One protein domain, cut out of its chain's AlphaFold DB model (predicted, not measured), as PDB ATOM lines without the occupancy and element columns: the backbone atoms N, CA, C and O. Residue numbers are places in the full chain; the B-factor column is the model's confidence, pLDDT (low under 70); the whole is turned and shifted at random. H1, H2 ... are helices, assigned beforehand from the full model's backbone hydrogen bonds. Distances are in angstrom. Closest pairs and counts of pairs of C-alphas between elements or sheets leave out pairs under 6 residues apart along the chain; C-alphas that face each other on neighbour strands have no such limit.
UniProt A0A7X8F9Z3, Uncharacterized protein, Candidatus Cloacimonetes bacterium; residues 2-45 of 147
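AT A GLANCE: This is residues 2 to 45 of the 147 residues of an uncharacterized protein of Candidatus Cloacimonetes bacterium (UniProt A0A7X8F9Z3). Little regular structure is here: an elongated, loose shape made mostly of loops, with the short helices H1 and H2 set a little apart near one another. A long stretch, residues 2 to 22, runs along the longest axis, sticks out at residues 16 to 21 and folds back into H1. The printed part has 44 residues with two named helices, H1 then H2, and no named strand; the class is all helix, though these hold only 10 residues. The radius of gyration of the C-alphas is 11.7 A and the spans are 33 by 19 by 18 A.

HOW THE PARTS SIT: Look first at H1, residues 23 to 28, then at H2, residues 41 to 44: they are only just apart, their closest C-alphas 8.0 A from each other. In H1, 0 of 2 O i to N i+4 pairs are within hydrogen-bond range, but 3 of 3 O i to N i+3 pairs are; H2 is too short for any i+4 pair.

IN THESE COORDINATES: Find C-alpha 23 at (42.411, -53.764, -2.366); from there H1 runs 10.2 A to C-alpha 28. H2 runs 5.7 A, ending at C-alpha 44, (39.408, -51.063, -16.639).

THE WHOLE: The C-alphas of Tyr 5 and Pro 20, the two farthest apart, are 34.2 A from each other. The link from H1 to H2 is long, 12 residues. The printed part has no cut, and no printed residue is under 70 in pLDDT.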
ATOM      1  N   PHE A   2      59.120 -43.689  -7.396       80.50
ATOM      2  CA  PHE A   2      59.263 -44.283  -8.752       80.50
ATOM      3  C   PHE A   2      58.815 -43.370  -9.908       80.50
ATOM      4  O   PHE A   2      59.442 -43.336 -10.961       80.50
ATOM      5  N   ARG A   3      57.765 -42.572  -9.692       85.69
ATOM      6  CA  ARG A   3      57.215 -41.643 -10.697       85.69
ATOM      7  C   ARG A   3      58.150 -40.510 -11.129       85.69
ATOM      8  O   ARG A   3      57.863 -39.858 -12.120       85.69
ATOM      9  N   SER A   4      59.238 -40.274 -10.397       90.12
ATOM     10  CA  SER A   4      60.277 -39.320 -10.801       90.12
ATOM     11  C   SER A   4      61.189 -39.870 -11.898       90.12
ATOM     12  O   SER A   4      61.821 -39.083 -12.587       90.12
ATOM     13  N   TYR A   5      61.263 -41.196 -12.057       93.06
ATOM     14  CA  TYR A   5      62.138 -41.850 -13.032       93.06
ATOM     15  C   TYR A   5      61.390 -42.324 -14.283       93.06
ATOM     16  O   TYR A   5      61.989 -42.426 -15.347       93.06
ATOM     17  N   TYR A   6      60.090 -42.625 -14.171       91.00
ATOM     18  CA  TYR A   6      59.284 -43.096 -15.299       91.00
ATOM     19  C   TYR A   6      57.790 -42.768 -15.121       91.00
ATOM     20  O   TYR A   6      57.304 -42.753 -13.981       91.00
ATOM     21  N   PRO A   7      57.019 -42.551 -16.207       90.56
ATOM     22  CA  PRO A   7      55.572 -42.367 -16.124       90.56
ATOM     23  C   PRO A   7      54.862 -43.660 -15.689       90.56
ATOM     24  O   PRO A   7      54.434 -44.471 -16.505       90.56
ATOM     25  N   VAL A   8      54.681 -43.840 -14.379       92.62
ATOM     26  CA  VAL A   8      53.839 -44.915 -13.826       92.62
ATOM     27  C   VAL A   8      52.367 -44.549 -14.039       92.62
ATOM     28  O   VAL A   8      51.793 -43.776 -13.262       92.62
ATOM     29  N   LYS A   9      51.786 -45.075 -15.122       94.25
ATOM     30  CA  LYS A   9      50.406 -44.813 -15.565       94.25
ATOM     31  C   LYS A   9      49.427 -45.932 -15.234       94.25
ATOM     32  O   LYS A   9      48.230 -45.725 -15.357       94.25
ATOM     33  N   THR A  10      49.889 -47.092 -14.800       94.50
ATOM     34  CA  THR A  10      49.018 -48.219 -14.456       94.50
ATOM     35  C   THR A  10      49.248 -48.647 -13.018       94.50
ATOM     36  O   THR A  10      50.273 -48.336 -12.406       94.50
ATOM     37  N   ILE A  11      48.255 -49.323 -12.460       93.31
ATOM     38  CA  ILE A  11      48.311 -49.918 -11.132       93.31
ATOM     39  C   ILE A  11      47.658 -51.289 -11.206       93.31
ATOM     40  O   ILE A  11      46.815 -51.529 -12.056       93.31
ATOM     41  N   CYS A  12      48.047 -52.203 -10.333       90.69
ATOM     42  CA  CYS A  12      47.389 -53.493 -10.214       90.69
ATOM     43  C   CYS A  12      47.180 -53.786  -8.737       90.69
ATOM     44  O   CYS A  12      48.026 -53.463  -7.895       90.69
ATOM     45  N   MET A  13      46.042 -54.387  -8.414       88.62
ATOM     46  CA  MET A  13      45.781 -54.886  -7.080       88.62
ATOM     47  C   MET A  13      46.883 -55.864  -6.640       88.62
ATOM     48  O   MET A  13      47.039 -56.946  -7.198       88.62
ATOM     49  N   HIS A  14      47.580 -55.545  -5.549       83.06
ATOM     50  CA  HIS A  14      48.329 -56.555  -4.806       83.06
ATOM     51  C   HIS A  14      47.419 -57.191  -3.753       83.06
ATOM     52  O   HIS A  14      46.791 -56.486  -2.967       83.06
ATOM     53  N   GLY A  15      47.308 -58.517  -3.727       72.56
ATOM     54  CA  GLY A  15      46.403 -59.206  -2.810       72.56
ATOM     55  C   GLY A  15      47.076 -59.700  -1.534       72.56
ATOM     56  O   GLY A  15      48.007 -60.493  -1.589       72.56
ATOM     57  N   SER A  16      46.511 -59.372  -0.366       79.25
ATOM     58  CA  SER A  16      46.867 -60.067   0.878       79.25
ATOM     59  C   SER A  16      46.055 -61.354   1.012       79.25
ATOM     60  O   SER A  16      44.892 -61.345   1.418       79.25
ATOM     61  N   SER A  17      46.662 -62.479   0.640       71.25
ATOM     62  CA  SER A  17      46.030 -63.807   0.572       71.25
ATOM     63  C   SER A  17      45.247 -64.237   1.829       71.25
ATOM     64  O   SER A  17      44.317 -65.032   1.709       71.25
ATOM     65  N   GLY A  18      45.621 -63.746   3.016       80.50
ATOM     66  CA  GLY A  18      44.990 -64.071   4.306       80.50
ATOM     67  C   GLY A  18      44.070 -62.984   4.872       80.50
ATOM     68  O   GLY A  18      43.574 -63.120   5.986       80.50
ATOM     69  N   SER A  19      43.855 -61.901   4.135       85.31
ATOM     70  CA  SER A  19      42.999 -60.791   4.547       85.31
ATOM     71  C   SER A  19      41.574 -60.986   4.014       85.31
ATOM     72  O   SER A  19      41.433 -61.506   2.909       85.31
ATOM     73  N   PRO A  20      40.508 -60.552   4.711       86.25
ATOM     74  CA  PRO A  20      39.170 -60.456   4.124       86.25
ATOM     75  C   PRO A  20      39.009 -59.231   3.204       86.25
ATOM     76  O   PRO A  20      38.014 -59.141   2.492       86.25
ATOM     77  N   TYR A  21      39.971 -58.301   3.195       87.12
ATOM     78  CA  TYR A  21      39.903 -57.051   2.436       87.12
ATOM     79  C   TYR A  21      40.375 -57.217   0.991       87.12
ATOM     80  O   TYR A  21      41.431 -57.795   0.742       87.12
ATOM     81  N   ASP A  22      39.598 -56.685   0.050       87.88
ATOM     82  CA  ASP A  22      39.988 -56.557  -1.350       87.88
ATOM     83  C   ASP A  22      40.550 -55.154  -1.602       87.88
ATOM     84  O   ASP A  22      39.876 -54.159  -1.335       87.88
ATOM     85  N   ASN A  23      41.780 -55.060  -2.106       89.44
ATOM     86  CA  ASN A  23      42.411 -53.764  -2.366       89.44
ATOM     87  C   ASN A  23      41.737 -53.017  -3.528       89.44
ATOM     88  O   ASN A  23      41.878 -51.801  -3.622       89.44
ATOM     89  N   ARG A  24      40.938 -53.704  -4.357       90.00
ATOM     90  CA  ARG A  24      40.108 -53.063  -5.385       90.00
ATOM     91  C   ARG A  24      38.990 -52.208  -4.790       90.00
ATOM     92  O   ARG A  24      38.505 -51.302  -5.456       90.00
ATOM     93  N   ASP A  25      38.622 -52.416  -3.522       89.94
ATOM     94  CA  ASP A  25      37.609 -51.588  -2.855       89.94
ATOM     95  C   ASP A  25      38.034 -50.120  -2.700       89.94
ATOM     96  O   ASP A  25      37.179 -49.263  -2.482       89.94
ATOM     97  N   LEU A  26      39.327 -49.806  -2.853       91.44
ATOM     98  CA  LEU A  26      39.809 -48.425  -2.929       91.44
ATOM     99  C   LEU A  26      39.113 -47.648  -4.057       91.44
ATOM    100  O   LEU A  26      38.731 -46.494  -3.868       91.44
ATOM    101  N   TRP A  27      38.851 -48.301  -5.187       92.19
ATOM    102  CA  TRP A  27      38.251 -47.683  -6.371       92.19
ATOM    103  C   TRP A  27      36.747 -47.428  -6.242       92.19
ATOM    104  O   TRP A  27      36.156 -46.748  -7.072       92.19
ATOM    105  N   LYS A  28      36.116 -47.897  -5.159       91.62
ATOM    106  CA  LYS A  28      34.752 -47.478  -4.793       91.62
ATOM    107  C   LYS A  28      34.713 -46.050  -4.245       91.62
ATOM    108  O   LYS A  28      33.641 -45.463  -4.156       91.62
ATOM    109  N   LYS A  29      35.863 -45.525  -3.807       94.56
ATOM    110  CA  LYS A  29      35.993 -44.202  -3.179       94.56
ATOM    111  C   LYS A  29      36.811 -43.218  -4.004       94.56
ATOM    112  O   LYS A  29      36.615 -42.019  -3.855       94.56
ATOM    113  N   TYR A  30      37.721 -43.716  -4.834       94.75
ATOM    114  CA  TYR A  30      38.637 -42.896  -5.615       94.75
ATOM    115  C   TYR A  30      38.575 -43.248  -7.093       94.75
ATOM    116  O   TYR A  30      38.273 -44.389  -7.446       94.75
ATOM    117  N   LYS A  31      38.926 -42.286  -7.945       94.69
ATOM    118  CA  LYS A  31      39.059 -42.495  -9.384       94.69
ATOM    119  C   LYS A  31      40.531 -42.672  -9.759       94.69
ATOM    120  O   LYS A  31      41.420 -42.165  -9.075       94.69
ATOM    121  N   LEU A  32      40.809 -43.423 -10.823       94.56
ATOM    122  CA  LEU A  32      42.185 -43.671 -11.281       94.56
ATOM    123  C   LEU A  32      42.835 -42.380 -11.798       94.56
ATOM    124  O   LEU A  32      44.018 -42.118 -11.556       94.56
ATOM    125  N   GLU A  33      42.035 -41.553 -12.464       94.50
ATOM    126  CA  GLU A  33      42.434 -40.318 -13.127       94.50
ATOM    127  C   GLU A  33      42.942 -39.275 -12.126       94.50
ATOM    128  O   GLU A  33      43.891 -38.554 -12.435       94.50
ATOM    129  N   ASP A  34      42.401 -39.271 -10.900       94.88
ATOM    130  CA  ASP A  34      42.843 -38.404  -9.795       94.88
ATOM    131  C   ASP A  34      44.324 -38.636  -9.448       94.88
ATOM    132  O   ASP A  34      45.021 -37.749  -8.955       94.88
ATOM    133  N   PHE A  35      44.838 -39.831  -9.750       93.31
ATOM    134  CA  PHE A  35      46.240 -40.190  -9.573       93.31
ATOM    135  C   PHE A  35      47.015 -40.196 -10.892       93.31
ATOM    136  O   PHE A  35      48.164 -40.634 -10.905       93.31
ATOM    137  N   GLY A  36      46.433 -39.764 -12.010       93.38
ATOM    138  CA  GLY A  36      47.046 -39.863 -13.336       93.38
ATOM    139  C   GLY A  36      47.292 -41.308 -13.783       93.38
ATOM    140  O   GLY A  36      48.271 -41.567 -14.493       93.38
ATOM    141  N   LEU A  37      46.464 -42.244 -13.307       95.31
ATOM    142  CA  LEU A  37      46.458 -43.645 -13.715       95.31
ATOM    143  C   LEU A  37      45.403 -43.855 -14.808       95.31
ATOM    144  O   LEU A  37      44.344 -43.244 -14.769       95.31
ATOM    145  N   ILE A  38      45.705 -44.717 -15.776       95.38
ATOM    146  CA  ILE A  38      44.856 -44.996 -16.942       95.38
ATOM    147  C   ILE A  38      44.254 -46.400 -16.915       95.38
ATOM    148  O   ILE A  38      43.370 -46.694 -17.709       95.38
ATOM    149  N   CYS A  39      44.767 -47.296 -16.066       94.50
ATOM    150  CA  CYS A  39      44.315 -48.682 -16.030       94.50
ATOM    151  C   CYS A  39      44.597 -49.344 -14.679       94.50
ATOM    152  O   CYS A  39      45.711 -49.250 -14.148       94.50
ATOM    153  N   GLU A  40      43.582 -50.053 -14.188       93.88
ATOM    154  CA  GLU A  40      43.699 -51.146 -13.231       93.88
ATOM    155  C   GLU A  40      43.137 -52.418 -13.895       93.88
ATOM    156  O   GLU A  40      41.969 -52.405 -14.298       93.88
ATOM    157  N   PRO A  41      43.926 -53.501 -14.065       92.88
ATOM    158  CA  PRO A  41      43.534 -54.634 -14.898       92.88
ATOM    159  C   PRO A  41      42.195 -55.269 -14.537       92.88
ATOM    160  O   PRO A  41      41.480 -55.687 -15.436       92.88
ATOM    161  N   TYR A  42      41.823 -55.348 -13.262       90.62
ATOM    162  CA  TYR A  42      40.585 -56.009 -12.845       90.62
ATOM    163  C   TYR A  42      39.347 -55.107 -12.954       90.62
ATOM    164  O   TYR A  42      38.245 -55.580 -12.675       90.62
ATOM    165  N   ILE A  43      39.510 -53.830 -13.318       90.19
ATOM    166  CA  ILE A  43      38.425 -52.837 -13.375       90.19
ATOM    167  C   ILE A  43      38.294 -52.209 -14.762       90.19
ATOM    168  O   ILE A  43      37.181 -52.029 -15.245       90.19
ATOM    169  N   THR A  44      39.409 -51.845 -15.394       93.62
ATOM    170  CA  THR A  44      39.408 -51.063 -16.639       93.62
ATOM    171  C   THR A  44      39.289 -51.936 -17.891       93.62
ATOM    172  O   THR A  44      38.806 -51.466 -18.919       93.62
ATOM    173  N   ILE A  45      39.737 -53.193 -17.836       94.50
ATOM    174  CA  ILE A  45      39.780 -54.082 -19.003       94.50
ATOM    175  C   ILE A  45      38.424 -54.771 -19.204       94.50
ATOM    176  O   ILE A  45      37.879 -55.384 -18.287       94.50
TER     177      ILE A  45